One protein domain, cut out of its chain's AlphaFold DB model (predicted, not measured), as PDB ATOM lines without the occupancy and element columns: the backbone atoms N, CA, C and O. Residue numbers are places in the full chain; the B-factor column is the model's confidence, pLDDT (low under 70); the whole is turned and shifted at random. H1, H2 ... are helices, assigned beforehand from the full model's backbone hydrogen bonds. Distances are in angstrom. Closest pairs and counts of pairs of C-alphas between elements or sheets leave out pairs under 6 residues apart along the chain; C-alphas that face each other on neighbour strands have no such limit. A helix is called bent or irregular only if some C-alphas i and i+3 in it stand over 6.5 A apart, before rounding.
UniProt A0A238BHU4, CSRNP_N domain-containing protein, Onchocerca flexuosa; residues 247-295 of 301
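This is residues 247 to 295 of the 301 residues of the protein "CSRNP_N domain-containing protein" of Onchocerca flexuosa (UniProt A0A238BHU4). One long helix, H1, makes the length of a rod, and the short helix H2 folds back beside its last part as an uneven helical hairpin. The first part of H1, residues 247 to 264, sticks out free. The printed part has 49 residues with two named helices, H1 then H2, and no named strand: all helix. It is extended, with a radius of gyration of the C-alphas of 15.6 A and spans of 51 by 18 by 7 A.

Find C-alpha 247 at (-25.816, 10.897, 28.200); from there H1, residues 247 to 278, runs 46.9 A to C-alpha 278 at (-22.203, 35.612, -11.528). H2, residues 282 to 295, measures 20.3 A and ends at C-alpha 295 at (-31.004, 36.906, 9.855). H2 is only just irregular: C-alphas 292 and 295 are 6.55 A apart.

H1 touches H2 with residues 269 to 276 alone; look at the closest C-alphas, those of Ala 276 and Val 285, 5.2 A apart. The two form a hairpin, running opposite ways at a shallow tilt of 17 degrees. O i to N i+4 pairs are within hydrogen-bond range in 27 of 28 cases in H1 and 9 of 10 in H2.

The C-alphas farthest apart, those of Phe 247 and Thr 280, are 51.3 A apart. The printed part has no cut, and the link from H1 to H2 is tight. Mean pLDDT of the printed part is 78.3; look for values under 70 at residues 292 to 295.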
ATOM      1  N   PHE A 247     -26.022   9.454  28.118       84.44
ATOM      2  CA  PHE A 247     -25.816  10.897  28.200       84.44
ATOM      3  C   PHE A 247     -24.737  11.360  27.215       84.44
ATOM      4  O   PHE A 247     -24.997  12.248  26.400       84.44
ATOM      5  N   TYR A 248     -23.566  10.716  27.216       87.19
ATOM      6  CA  TYR A 248     -22.495  11.055  26.279       87.19
ATOM      7  C   TYR A 248     -22.899  10.813  24.823       87.19
ATOM      8  O   TYR A 248     -22.705  11.697  23.987       87.19
ATOM      9  N   SER A 249     -23.523   9.675  24.503       79.44
ATOM     10  CA  SER A 249     -24.003   9.401  23.141       79.44
ATOM     11  C   SER A 249     -25.017  10.444  22.666       79.44
ATOM     12  O   SER A 249     -24.963  10.903  21.523       79.44
ATOM     13  N   THR A 250     -25.933  10.856  23.543       83.62
ATOM     14  CA  THR A 250     -26.946  11.870  23.231       83.62
ATOM     15  C   THR A 250     -26.323  13.247  23.048       83.62
ATOM     16  O   THR A 250     -26.692  13.952  22.106       83.62
ATOM     17  N   LEU A 251     -25.353  13.619  23.886       86.62
ATOM     18  CA  LEU A 251     -24.610  14.870  23.757       86.62
ATOM     19  C   LEU A 251     -23.881  14.936  22.410       86.62
ATOM     20  O   LEU A 251     -24.069  15.897  21.665       86.62
ATOM     21  N   VAL A 252     -23.126  13.889  22.063       87.12
ATOM     22  CA  VAL A 252     -22.393  13.794  20.790       87.12
ATOM     23  C   VAL A 252     -23.350  13.874  19.602       87.12
ATOM     24  O   VAL A 252     -23.121  14.657  18.684       87.12
ATOM     25  N   ARG A 253     -24.467  13.134  19.625       85.12
ATOM     26  CA  ARG A 253     -25.477  13.180  18.553       85.12
ATOM     27  C   ARG A 253     -26.106  14.567  18.404       85.12
ATOM     28  O   ARG A 253     -26.325  15.030  17.287       85.12
ATOM     29  N   THR A 254     -26.396  15.233  19.518       82.69
ATOM     30  CA  THR A 254     -27.000  16.573  19.517       82.69
ATOM     31  C   THR A 254     -26.022  17.609  18.970       82.69
ATOM     32  O   THR A 254     -26.404  18.427  18.135       82.69
ATOM     33  N   GLN A 255     -24.749  17.534  19.372       83.69
ATOM     34  CA  GLN A 255     -23.683  18.369  18.822       83.69
ATOM     35  C   GLN A 255     -23.490  18.104  17.328       83.69
ATOM     36  O   GLN A 255     -23.496  19.047  16.547       83.69
ATOM     37  N   ALA A 256     -23.406  16.843  16.901       78.62
ATOM     38  CA  ALA A 256     -23.286  16.495  15.488       78.62
ATOM     39  C   ALA A 256     -24.454  17.055  14.657       78.62
ATOM     40  O   ALA A 256     -24.227  17.605  13.584       78.62
ATOM     41  N   SER A 257     -25.689  17.001  15.170       77.25
ATOM     42  CA  SER A 257     -26.851  17.613  14.511       77.25
ATOM     43  C   SER A 257     -26.753  19.144  14.432       77.25
ATOM     44  O   SER A 257     -27.079  19.729  13.399       77.25
ATOM     45  N   GLN A 258     -26.271  19.807  15.487       78.31
ATOM     46  CA  GLN A 258     -26.006  21.253  15.484       78.31
ATOM     47  C   GLN A 258     -24.940  21.617  14.439       78.31
ATOM     48  O   GLN A 258     -25.164  22.498  13.609       78.31
ATOM     49  N   TYR A 259     -23.823  20.887  14.412       78.56
ATOM     50  CA  TYR A 259     -22.765  21.073  13.421       78.56
ATOM     51  C   TYR A 259     -23.246  20.783  12.000       78.56
ATOM     52  O   TYR A 259     -22.892  21.526  11.093       78.56
ATOM     53  N   GLN A 260     -24.097  19.776  11.789       75.94
ATOM     54  CA  GLN A 260     -24.718  19.519  10.487       75.94
ATOM     55  C   GLN A 260     -25.601  20.684  10.033       75.94
ATOM     56  O   GLN A 260     -25.526  21.073   8.871       75.94
ATOM     57  N   LYS A 261     -26.398  21.287  10.923       76.50
ATOM     58  CA  LYS A 261     -27.197  22.477  10.583       76.50
ATOM     59  C   LYS A 261     -26.309  23.652  10.184       76.50
ATOM     60  O   LYS A 261     -26.557  24.274   9.158       76.50
ATOM     61  N   ILE A 262     -25.255  23.917  10.957       81.38
ATOM     62  CA  ILE A 262     -24.281  24.977  10.659       81.38
ATOM     63  C   ILE A 262     -23.567  24.689   9.333       81.38
ATOM     64  O   ILE A 262     -23.420  25.584   8.507       81.38
ATOM     65  N   PHE A 263     -23.178  23.439   9.092       80.50
ATOM     66  CA  PHE A 263     -22.536  23.013   7.854       80.50
ATOM     67  C   PHE A 263     -23.450  23.210   6.637       80.50
ATOM     68  O   PHE A 263     -23.019  23.785   5.642       80.50
ATOM     69  N   VAL A 264     -24.722  22.806   6.721       79.88
ATOM     70  CA  VAL A 264     -25.709  23.014   5.649       79.88
ATOM     71  C   VAL A 264     -25.957  24.505   5.411       79.88
ATOM     72  O   VAL A 264     -25.980  24.932   4.259       79.88
ATOM     73  N   LEU A 265     -26.077  25.308   6.474       78.88
ATOM     74  CA  LEU A 265     -26.216  26.764   6.368       78.88
ATOM     75  C   LEU A 265     -24.996  27.403   5.694       78.88
ATOM     76  O   LEU A 265     -25.161  28.224   4.796       78.88
ATOM     77  N   ASN A 266     -23.783  27.001   6.071       79.94
ATOM     78  CA  ASN A 266     -22.554  27.494   5.449       79.94
ATOM     79  C   ASN A 266     -22.459  27.065   3.980       79.94
ATOM     80  O   ASN A 266     -22.153  27.889   3.126       79.94
ATOM     81  N   MET A 267     -22.817  25.821   3.649       80.88
ATOM     82  CA  MET A 267     -22.859  25.357   2.259       80.88
ATOM     83  C   MET A 267     -23.887  26.136   1.420       80.88
ATOM     84  O   MET A 267     -23.630  26.447   0.257       80.88
ATOM     85  N   MET A 268     -25.053  26.468   1.987       81.12
ATOM     86  CA  MET A 268     -26.044  27.320   1.323       81.12
ATOM     87  C   MET A 268     -25.513  28.742   1.113       81.12
ATOM     88  O   MET A 268     -25.692  29.288   0.027       81.12
ATOM     89  N   LYS A 269     -24.815  29.318   2.103       79.94
ATOM     90  CA  LYS A 269     -24.180  30.641   1.987       79.94
ATOM     91  C   LYS A 269     -23.137  30.684   0.871       79.94
ATOM     92  O   LYS A 269     -23.203  31.586   0.047       79.94
ATOM     93  N   GLU A 270     -22.250  29.692   0.788       83.06
ATOM     94  CA  GLU A 270     -21.238  29.600  -0.278       83.06
ATOM     95  C   GLU A 270     -21.873  29.518  -1.675       83.06
ATOM     96  O   GLU A 270     -21.458  30.213  -2.604       83.06
ATOM     97  N   LYS A 271     -22.945  28.726  -1.831       82.12
ATOM     98  CA  LYS A 271     -23.683  28.646  -3.103       82.12
ATOM     99  C   LYS A 271     -24.368  29.964  -3.468       82.12
ATOM    100  O   LYS A 271     -24.345  30.347  -4.635       82.12
ATOM    101  N   ILE A 272     -24.964  30.650  -2.493       82.19
ATOM    102  CA  ILE A 272     -25.592  31.960  -2.706       82.19
ATOM    103  C   ILE A 272     -24.535  33.009  -3.071       82.19
ATOM    104  O   ILE A 272     -24.753  33.777  -4.002       82.19
ATOM    105  N   PHE A 273     -23.380  33.006  -2.401       81.44
ATOM    106  CA  PHE A 273     -22.271  33.919  -2.683       81.44
ATOM    107  C   PHE A 273     -21.697  33.706  -4.093       81.44
ATOM    108  O   PHE A 273     -21.558  34.659  -4.857       81.44
ATOM    109  N   SER A 274     -21.458  32.451  -4.483       81.31
ATOM    110  CA  SER A 274     -21.005  32.102  -5.835       81.31
ATOM    111  C   SER A 274     -22.014  32.514  -6.918       81.31
ATOM    112  O   SER A 274     -21.628  33.063  -7.951       81.31
ATOM    113  N   TYR A 275     -23.314  32.308  -6.678       79.38
ATOM    114  CA  TYR A 275     -24.358  32.736  -7.609       79.38
ATOM    115  C   TYR A 275     -24.449  34.264  -7.711       79.38
ATOM    116  O   TYR A 275     -24.512  34.802  -8.815       79.38
ATOM    117  N   ALA A 276     -24.372  34.976  -6.585       78.31
ATOM    118  CA  ALA A 276     -24.373  36.437  -6.555       78.31
ATOM    119  C   ALA A 276     -23.211  37.037  -7.367       78.31
ATOM    120  O   ALA A 276     -23.403  38.029  -8.060       78.31
ATOM    121  N   GLN A 277     -22.035  36.400  -7.358       79.19
ATOM    122  CA  GLN A 277     -20.861  36.851  -8.113       79.19
ATOM    123  C   GLN A 277     -20.998  36.688  -9.639       79.19
ATOM    124  O   GLN A 277     -20.273  37.329 -10.398       79.19
ATOM    125  N   THR A 278     -21.922  35.840 -10.097       82.12
ATOM    126  CA  THR A 278     -22.203  35.612 -11.528       82.12
ATOM    127  C   THR A 278     -23.489  36.295 -12.003       82.12
ATOM    128  O   THR A 278     -23.780  36.296 -13.199       82.12
ATOM    129  N   CYS A 279     -24.257  36.894 -11.088       76.88
ATOM    130  CA  CYS A 279     -25.502  37.582 -11.395       76.88
ATOM    131  C   CYS A 279     -25.227  39.036 -11.804       76.88
ATOM    132  O   CYS A 279     -24.531  39.768 -11.108       76.88
ATOM    133  N   THR A 280     -25.785  39.463 -12.936       78.94
ATOM    134  CA  THR A 280     -25.616  40.825 -13.472       78.94
ATOM    135  C   THR A 280     -26.691  41.806 -12.994       78.94
ATOM    136  O   THR A 280     -26.576  43.003 -13.247       78.94
ATOM    137  N   ASP A 281     -27.734  41.323 -12.310       84.25
ATOM    138  CA  ASP A 281     -28.812  42.153 -11.767       84.25
ATOM    139  C   ASP A 281     -28.522  42.532 -10.307       84.25
ATOM    140  O   ASP A 281     -28.678  41.728  -9.381       84.25
ATOM    141  N   GLU A 282     -28.136  43.791 -10.091       76.56
ATOM    142  CA  GLU A 282     -27.819  44.316  -8.759       76.56
ATOM    143  C   GLU A 282     -28.987  44.234  -7.770       76.56
ATOM    144  O   GLU A 282     -28.763  44.105  -6.563       76.56
ATOM    145  N   ARG A 283     -30.241  44.260  -8.242       78.06
ATOM    146  CA  ARG A 283     -31.401  44.134  -7.349       78.06
ATOM    147  C   ARG A 283     -31.503  42.724  -6.793       78.06
ATOM    148  O   ARG A 283     -31.772  42.571  -5.604       78.06
ATOM    149  N   ILE A 284     -31.239  41.713  -7.620       77.69
ATOM    150  CA  ILE A 284     -31.249  40.302  -7.217       77.69
ATOM    151  C   ILE A 284     -30.099  40.024  -6.246       77.69
ATOM    152  O   ILE A 284     -30.325  39.447  -5.182       77.69
ATOM    153  N   VAL A 285     -28.891  40.510  -6.549       79.12
ATOM    154  CA  VAL A 285     -27.717  40.377  -5.669       79.12
ATOM    155  C   VAL A 285     -27.970  41.019  -4.303       79.12
ATOM    156  O   VAL A 285     -27.740  40.389  -3.269       79.12
ATOM    157  N   THR A 286     -28.524  42.234  -4.278       79.00
ATOM    158  CA  THR A 286     -28.846  42.939  -3.028       79.00
ATOM    159  C   THR A 286     -29.904  42.193  -2.213       79.00
ATOM    160  O   THR A 286     -29.759  42.050  -0.999       79.00
ATOM    161  N   TRP A 287     -30.944  41.653  -2.859       77.00
ATOM    162  CA  TRP A 287     -31.979  40.861  -2.183       77.00
ATOM    163  C   TRP A 287     -31.424  39.554  -1.593       77.00
ATOM    164  O   TRP A 287     -31.734  39.205  -0.455       77.00
ATOM    165  N   MET A 288     -30.558  38.847  -2.326       76.38
ATOM    166  CA  MET A 288     -29.936  37.595  -1.870       76.38
ATOM    167  C   MET A 288     -28.943  37.813  -0.717       76.38
ATOM    168  O   MET A 288     -28.888  37.006   0.217       76.38
ATOM    169  N   LEU A 289     -28.197  38.920  -0.730       74.88
ATOM    170  CA  LEU A 289     -27.331  39.314   0.386       74.88
ATOM    171  C   LEU A 289     -28.158  39.729   1.615       74.88
ATOM    172  O   LEU A 289     -27.866  39.297   2.728       74.88
ATOM    173  N   MET A 290     -29.256  40.466   1.435       75.44
ATOM    174  CA  MET A 290     -30.160  40.816   2.538       75.44
ATOM    175  C   MET A 290     -30.809  39.585   3.190       75.44
ATOM    176  O   MET A 290     -30.942  39.546   4.407       75.44
ATOM    177  N   LEU A 291     -31.156  38.544   2.427       70.25
ATOM    178  CA  LEU A 291     -31.701  37.299   2.988       70.25
ATOM    179  C   LEU A 291     -30.659  36.479   3.767       70.25
ATOM    180  O   LEU A 291     -30.998  35.826   4.753       70.25
ATOM    181  N   THR A 292     -29.389  36.517   3.356       66.75
ATOM    182  CA  THR A 292     -28.305  35.755   4.003       66.75
ATOM    183  C   THR A 292     -27.695  36.459   5.219       66.75
ATOM    184  O   THR A 292     -27.275  35.775   6.157       66.75
ATOM    185  N   PHE A 293     -27.680  37.796   5.237       66.69
ATOM    186  CA  PHE A 293     -27.137  38.615   6.332       66.69
ATOM    187  C   PHE A 293     -28.212  39.271   7.218       66.69
ATOM    188  O   PHE A 293     -27.927  39.611   8.362       66.69
ATOM    189  N   GLY A 294     -29.462  39.391   6.759       55.59
ATOM    190  CA  GLY A 294     -30.574  39.965   7.533       55.59
ATOM    191  C   GLY A 294     -31.048  39.102   8.707       55.59
ATOM    192  O   GLY A 294     -31.637  39.624   9.644       55.59
ATOM    193  N   SER A 295     -30.722  37.805   8.718       47.59
ATOM    194  CA  SER A 295     -31.004  36.906   9.855       47.59
ATOM    195  C   SER A 295     -30.017  37.053  11.031       47.59
ATOM    196  O   SER A 295     -30.138  36.334  12.017       47.59
TER     197      SER A 295